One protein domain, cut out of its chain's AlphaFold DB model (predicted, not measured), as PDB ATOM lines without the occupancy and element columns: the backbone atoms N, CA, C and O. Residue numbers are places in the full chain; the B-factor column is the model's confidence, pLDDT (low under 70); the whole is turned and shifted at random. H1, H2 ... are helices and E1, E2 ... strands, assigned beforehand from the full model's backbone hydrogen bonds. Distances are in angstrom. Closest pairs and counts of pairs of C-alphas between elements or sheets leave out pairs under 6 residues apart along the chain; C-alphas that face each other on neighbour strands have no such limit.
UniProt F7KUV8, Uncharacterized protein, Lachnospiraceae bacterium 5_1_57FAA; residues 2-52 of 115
ATOM      1  N   ASP A   2     -14.506  23.339  59.078       91.12
ATOM      2  CA  ASP A   2     -13.356  22.576  58.573       91.12
ATOM      3  C   ASP A   2     -12.946  23.055  57.177       91.12
ATOM      4  O   ASP A   2     -13.814  23.400  56.369       91.12
ATOM      5  N   ASP A   3     -11.646  23.034  56.867       90.31
ATOM      6  CA  ASP A   3     -11.121  23.499  55.571       90.31
ATOM      7  C   ASP A   3     -11.760  22.743  54.392       90.31
ATOM      8  O   ASP A   3     -12.102  23.344  53.373       90.31
ATOM      9  N   ASN A   4     -12.035  21.444  54.556       90.75
ATOM     10  CA  ASN A   4     -12.747  20.631  53.564       90.75
ATOM     11  C   ASN A   4     -14.167  21.148  53.291       90.75
ATOM     12  O   ASN A   4     -14.584  21.253  52.137       90.75
ATOM     13  N   LYS A   5     -14.890  21.523  54.351       93.44
ATOM     14  CA  LYS A   5     -16.247  22.067  54.252       93.44
ATOM     15  C   LYS A   5     -16.237  23.455  53.613       93.44
ATOM     16  O   LYS A   5     -17.117  23.773  52.819       93.44
ATOM     17  N   ALA A   6     -15.232  24.275  53.920       92.88
ATOM     18  CA  ALA A   6     -15.050  25.573  53.276       92.88
ATOM     19  C   ALA A   6     -14.782  25.429  51.767       92.88
ATOM     20  O   ALA A   6     -15.400  26.131  50.969       92.88
ATOM     21  N   ILE A   7     -13.931  24.478  51.359       94.06
ATOM     22  CA  ILE A   7     -13.665  24.181  49.941       94.06
ATOM     23  C   ILE A   7     -14.943  23.748  49.210       94.06
ATOM     24  O   ILE A   7     -15.171  24.173  48.079       94.06
ATOM     25  N   GLU A   8     -15.770  22.908  49.832       94.19
ATOM     26  CA  GLU A   8     -17.036  22.456  49.249       94.19
ATOM     27  C   GLU A   8     -18.007  23.622  49.028       94.19
ATOM     28  O   GLU A   8     -18.533  23.798  47.928       94.19
ATOM     29  N   VAL A   9     -18.183  24.474  50.042       95.31
ATOM     30  CA  VAL A   9     -19.030  25.670  49.939       95.31
ATOM     31  C   VAL A   9     -18.538  26.592  48.825       95.31
ATOM     32  O   VAL A   9     -19.346  27.063  48.028       95.31
ATOM     33  N   LEU A  10     -17.229  26.824  48.728       93.38
ATOM     34  CA  LEU A  10     -16.646  27.677  47.693       93.38
ATOM     35  C   LEU A  10     -16.918  27.146  46.280       93.38
ATOM     36  O   LEU A  10     -17.354  27.902  45.418       93.38
ATOM     37  N   LYS A  11     -16.742  25.841  46.053       91.69
ATOM     38  CA  LYS A  11     -17.021  25.212  44.752       91.69
ATOM     39  C   LYS A  11     -18.502  25.241  44.370       91.69
ATOM     40  O   LYS A  11     -18.820  25.325  43.191       91.69
ATOM     41  N   ASN A  12     -19.403  25.193  45.347       93.25
ATOM     42  CA  ASN A  12     -20.841  25.244  45.085       93.25
ATOM     43  C   ASN A  12     -21.346  26.661  44.760       93.25
ATOM     44  O   ASN A  12     -22.411  26.798  44.163       93.25
ATOM     45  N   ASN A  13     -20.593  27.703  45.131       92.88
ATOM     46  CA  ASN A  13     -20.961  29.112  44.947       92.88
ATOM     47  C   ASN A  13     -20.224  29.795  43.784       92.88
ATOM     48  O   ASN A  13     -20.146  31.021  43.726       92.88
ATOM     49  N   VAL A  14     -19.680  29.012  42.854       93.38
ATOM     50  CA  VAL A  14     -19.045  29.545  41.647       93.38
ATOM     51  C   VAL A  14     -20.100  30.283  40.816       93.38
ATOM     52  O   VAL A  14     -21.213  29.763  40.649       93.38
ATOM     53  N   PRO A  15     -19.793  31.496  40.315       92.06
ATOM     54  CA  PRO A  15     -20.729  32.247  39.492       92.06
ATOM     55  C   PRO A  15     -21.139  31.426  38.271       92.06
ATOM     56  O   PRO A  15     -20.347  30.673  37.707       92.06
ATOM     57  N   LYS A  16     -22.408  31.548  37.877       93.06
ATOM     58  CA  LYS A  16     -22.963  30.802  36.749       93.06
ATOM     59  C   LYS A  16     -23.081  31.699  35.524       93.06
ATOM     60  O   LYS A  16     -23.541  32.833  35.628       93.06
ATOM     61  N   THR A  17     -22.760  31.158  34.357       91.62
ATOM     62  CA  THR A  17     -22.948  31.807  33.058       91.62
ATOM     63  C   THR A  17     -23.978  31.093  32.198       91.62
ATOM     64  O   THR A  17     -24.306  29.914  32.377       91.62
ATOM     65  N   CYS A  18     -24.504  31.852  31.240       90.44
ATOM     66  CA  CYS A  18     -25.322  31.355  30.148       90.44
ATOM     67  C   CYS A  18     -24.458  31.256  28.888       90.44
ATOM     68  O   CYS A  18     -23.719  32.189  28.576       90.44
ATOM     69  N   LYS A  19     -24.539  30.133  28.169       89.12
ATOM     70  CA  LYS A  19     -23.787  29.886  26.931       89.12
ATOM     71  C   LYS A  19     -24.715  29.317  25.860       89.12
ATOM     72  O   LYS A  19     -25.731  28.688  26.160       89.12
ATOM     73  N   MET A  20     -24.386  29.562  24.595       90.81
ATOM     74  CA  MET A  20     -25.152  29.036  23.467       90.81
ATOM     75  C   MET A  20     -24.710  27.598  23.177       90.81
ATOM     76  O   MET A  20     -23.537  27.354  22.904       90.81
ATOM     77  N   VAL A  21     -25.641  26.647  23.225       88.12
ATOM     78  CA  VAL A  21     -25.376  25.221  22.990       88.12
ATOM     79  C   VAL A  21     -26.444  24.685  22.045       88.12
ATOM     80  O   VAL A  21     -27.640  24.798  22.308       88.12
ATOM     81  N   GLY A  22     -26.025  24.147  20.896       87.56
ATOM     82  CA  GLY A  22     -26.958  23.605  19.898       87.56
ATOM     83  C   GLY A  22     -27.991  24.623  19.391       87.56
ATOM     84  O   GLY A  22     -29.144  24.273  19.165       87.56
ATOM     85  N   GLY A  23     -27.608  25.899  19.268       92.19
ATOM     86  CA  GLY A  23     -28.490  26.962  18.772       92.19
ATOM     87  C   GLY A  23     -29.497  27.515  19.791       92.19
ATOM     88  O   GLY A  23     -30.293  28.381  19.437       92.19
ATOM     89  N   ARG A  24     -29.474  27.059  21.051       88.38
ATOM     90  CA  ARG A  24     -30.306  27.593  22.144       88.38
ATOM     91  C   ARG A  24     -29.430  28.067  23.299       88.38
ATOM     92  O   ARG A  24     -28.370  27.501  23.552       88.38
ATOM     93  N   TYR A  25     -29.871  29.102  24.008       89.88
ATOM     94  CA  TYR A  25     -29.202  29.539  25.232       89.88
ATOM     95  C   TYR A  25     -29.497  28.565  26.373       89.88
ATOM     96  O   TYR A  25     -30.658  28.283  26.671       89.88
ATOM     97  N   GLN A  26     -28.438  28.062  26.999       89.44
ATOM     98  CA  GLN A  26     -28.496  27.220  28.187       89.44
ATOM     99  C   GLN A  26     -27.774  27.931  29.336       89.44
ATOM    100  O   GLN A  26     -26.680  28.469  29.164       89.44
ATOM    101  N   GLY A  27     -28.409  27.969  30.505       90.50
ATOM    102  CA  GLY A  27     -27.823  28.507  31.733       90.50
ATOM    103  C   GLY A  27     -27.226  27.414  32.616       90.50
ATOM    104  O   GLY A  27     -27.491  26.231  32.413       90.50
ATOM    105  N   GLY A  28     -26.470  27.828  33.636       88.75
ATOM    106  CA  GLY A  28     -26.000  26.938  34.705       88.75
ATOM    107  C   GLY A  28     -24.563  26.442  34.557       88.75
ATOM    108  O   GLY A  28     -24.151  25.569  35.316       88.75
ATOM    109  N   PHE A  29     -23.794  27.001  33.622       90.31
ATOM    110  CA  PHE A  29     -22.374  26.687  33.471       90.31
ATOM    111  C   PHE A  29     -21.550  27.428  34.518       90.31
ATOM    112  O   PHE A  29     -21.806  28.600  34.759       90.31
ATOM    113  N   ASP A  30     -20.556  26.777  35.112       92.31
ATOM    114  CA  ASP A  30     -19.614  27.454  36.005       92.31
ATOM    115  C   ASP A  30     -18.738  28.453  35.240       92.31
ATOM    116  O   ASP A  30     -18.204  28.141  34.171       92.31
ATOM    117  N   ASP A  31     -18.595  29.652  35.795       92.56
ATOM    118  CA  ASP A  31     -17.787  30.742  35.258       92.56
ATOM    119  C   ASP A  31     -16.504  30.945  36.061       92.56
ATOM    120  O   ASP A  31     -16.389  31.810  36.932       92.56
ATOM    121  N   TRP A  32     -15.516  30.121  35.736       91.69
ATOM    122  CA  TRP A  32     -14.188  30.186  36.332       91.69
ATOM    123  C   TRP A  32     -13.327  31.336  35.797       91.69
ATOM    124  O   TRP A  32     -12.313  31.659  36.404       91.69
ATOM    125  N   GLU A  33     -13.719  31.959  34.684       89.75
ATOM    126  CA  GLU A  33     -12.926  33.012  34.040       89.75
ATOM    127  C   GLU A  33     -13.188  34.389  34.656       89.75
ATOM    128  O   GLU A  33     -12.291  35.233  34.654       89.75
ATOM    129  N   SER A  34     -14.379  34.605  35.222       92.31
ATOM    130  CA  SER A  34     -14.714  35.828  35.957       92.31
ATOM    131  C   SER A  34     -13.803  36.087  37.165       92.31
ATOM    132  O   SER A  34     -13.301  35.154  37.795       92.31
ATOM    133  N   ASP A  35     -13.678  37.355  37.569       94.94
ATOM    134  CA  ASP A  35     -12.909  37.760  38.760       94.94
ATOM    135  C   ASP A  35     -13.339  36.993  40.025       94.94
ATOM    136  O   ASP A  35     -12.511  36.583  40.838       94.94
ATOM    137  N   MET A  36     -14.646  36.749  40.177       91.75
ATOM    138  CA  MET A  36     -15.201  35.938  41.266       91.75
ATOM    139  C   MET A  36     -14.780  34.467  41.156       91.75
ATOM    140  O   MET A  36     -14.393  33.870  42.161       91.75
ATOM    141  N   GLY A  37     -14.821  33.883  39.954       93.00
ATOM    142  CA  GLY A  37     -14.354  32.518  39.699       93.00
ATOM    143  C   GLY A  37     -12.876  32.336  40.051       93.00
ATOM    144  O   GLY A  37     -12.528  31.418  40.798       93.00
ATOM    145  N   GLN A  38     -12.025  33.269  39.620       94.62
ATOM    146  CA  GLN A  38     -10.589  33.270  39.922       94.62
ATOM    147  C   GLN A  38     -10.302  33.479  41.417       94.62
ATOM    148  O   GLN A  38      -9.416  32.833  41.988       94.62
ATOM    149  N   ALA A  39     -11.063  34.349  42.092       94.88
ATOM    150  CA  ALA A  39     -10.946  34.550  43.535       94.88
ATOM    151  C   ALA A  39     -11.309  33.274  44.316       94.88
ATOM    152  O   ALA A  39     -10.593  32.888  45.246       94.88
ATOM    153  N   ILE A  40     -12.382  32.586  43.910       94.81
ATOM    154  CA  ILE A  40     -12.793  31.299  44.484       94.81
ATOM    155  C   ILE A  40     -11.709  30.241  44.256       94.81
ATOM    156  O   ILE A  40     -11.338  29.539  45.197       94.81
ATOM    157  N   GLU A  41     -11.165  30.138  43.044       94.31
ATOM    158  CA  GLU A  41     -10.090  29.194  42.733       94.31
ATOM    159  C   GLU A  41      -8.847  29.449  43.595       94.31
ATOM    160  O   GLU A  41      -8.303  28.524  44.209       94.31
ATOM    161  N   THR A  42      -8.449  30.715  43.726       94.69
ATOM    162  CA  THR A  42      -7.318  31.125  44.564       94.69
ATOM    163  C   THR A  42      -7.550  30.734  46.023       94.69
ATOM    164  O   THR A  42      -6.681  30.114  46.643       94.69
ATOM    165  N   ALA A  43      -8.742  31.008  46.563       94.75
ATOM    166  CA  ALA A  43      -9.113  30.641  47.926       94.75
ATOM    167  C   ALA A  43      -9.103  29.117  48.136       94.75
ATOM    168  O   ALA A  43      -8.521  28.627  49.106       94.75
ATOM    169  N   VAL A  44      -9.668  28.349  47.200       94.50
ATOM    170  CA  VAL A  44      -9.645  26.879  47.231       94.50
ATOM    171  C   VAL A  44      -8.209  26.353  47.197       94.50
ATOM    172  O   VAL A  44      -7.884  25.424  47.938       94.50
ATOM    173  N   SER A  45      -7.334  26.938  46.375       92.00
ATOM    174  CA  SER A  45      -5.927  26.534  46.290       92.00
ATOM    175  C   SER A  45      -5.186  26.758  47.616       92.00
ATOM    176  O   SER A  45      -4.451  25.881  48.068       92.00
ATOM    177  N   ALA A  46      -5.438  27.884  48.288       92.38
ATOM    178  CA  ALA A  46      -4.831  28.212  49.572       92.38
ATOM    179  C   ALA A  46      -5.338  27.297  50.694       92.38
ATOM    180  O   ALA A  46      -4.544  26.819  51.502       92.38
ATOM    181  N   LEU A  47      -6.640  26.993  50.720       93.50
ATOM    182  CA  LEU A  47      -7.222  26.061  51.690       93.50
ATOM    183  C   LEU A  47      -6.684  24.638  51.506       93.50
ATOM    184  O   LEU A  47      -6.337  23.984  52.483       93.50
ATOM    185  N   LYS A  48      -6.511  24.176  50.262       91.81
ATOM    186  CA  LYS A  48      -5.884  22.871  49.987       91.81
ATOM    187  C   LYS A  48      -4.459  22.770  50.539       91.81
ATOM    188  O   LYS A  48      -4.070  21.702  51.006       91.81
ATOM    189  N   LYS A  49      -3.694  23.867  50.515       90.44
ATOM    190  CA  LYS A  49      -2.328  23.901  51.063       90.44
ATOM    191  C   LYS A  49      -2.275  23.763  52.581       90.44
ATOM    192  O   LYS A  49      -1.268  23.284  53.096       90.44
ATOM    193  N   LYS A  50      -3.339  24.158  53.288       89.31
ATOM    194  CA  LYS A  50      -3.440  24.012  54.747       89.31
ATOM    195  C   LYS A  50      -3.665  22.570  55.183       89.31
ATOM    196  O   LYS A  50      -3.232  22.198  56.267       89.31
ATOM    197  N   ILE A  51      -4.318  21.763  54.346       89.12
ATOM    198  CA  ILE A  51      -4.589  20.356  54.642       89.12
ATOM    199  C   ILE A  51      -3.261  19.589  54.575       89.12
ATOM    200  O   ILE A  51      -2.665  19.525  53.497       89.12
ATOM    201  N   PRO A  52      -2.775  19.009  55.683       88.19
ATOM    202  CA  PRO A  52      -1.459  18.394  55.719       88.19
ATOM    203  C   PRO A  52      -1.443  17.083  54.920       88.19
ATOM    204  O   PRO A  52      -2.335  16.245  55.058       88.19
TER     205      PRO A  52
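AT A GLANCE: This is residues 2 to 52 of the 115 residues of an uncharacterized protein of Lachnospiraceae bacterium 5_1_57FAA (UniProt F7KUV8). Two helices, H1 and H2, pack side by side and run opposite ways; beyond one end of the pair a hairpin of two strands, E1 and E2, continues the long axis, and its tip, residues 20 to 25, sticks out. The printed part has 51 residues, with H1, E1, E2 and H2 in that order along the chain and one antiparallel sheet, E1 - E2. The class is mixed, helices and strands. The whole is loose, with a radius of gyration of the C-alphas of 13.6 A, and it spans 46 by 18 by 13 A.

IN THESE COORDINATES: Find C-alpha 3 at (-11.121, 23.499, 55.571); from there H1 runs through residues 3 to 12, 14.4 A long. Next comes E1, residues 16 to 21, 15.0 A long. E2 runs through residues 24 to 30, 17.5 A long, from C-alpha 24 at (-30.306, 27.593, 22.144). Last comes H2, residues 35 to 50, 23.1 A long, ending at C-alpha 50 at (-3.440, 24.012, 54.747).

HOW THE PARTS SIT: Look first at Ile 7 and Val 44: their C-alphas, the closest of H1 and H2, are 5.5 A apart, and the two helices touch. They stand at a shallow tilt of 20 degrees and run opposite ways. In both helices every O i to N i+4 pair is within hydrogen-bond range. E1 and E2 form a hairpin, antiparallel at 145 degrees between their directions. Within hydrogen-bond range there, find N 17 and O 29 at 2.8 A, and N 21 and O 24 at 2.9 A. H1 and E2 are apart, as are E1 and H2.

THE WHOLE: The C-alphas of Gly 23 and Pro 52, the two farthest apart, are 46.6 A apart. The printed part, residues 2 to 52, has no cut, and its three links between named elements are tight. The mean pLDDT of the printed part is 91.9, and no printed residue is under 70.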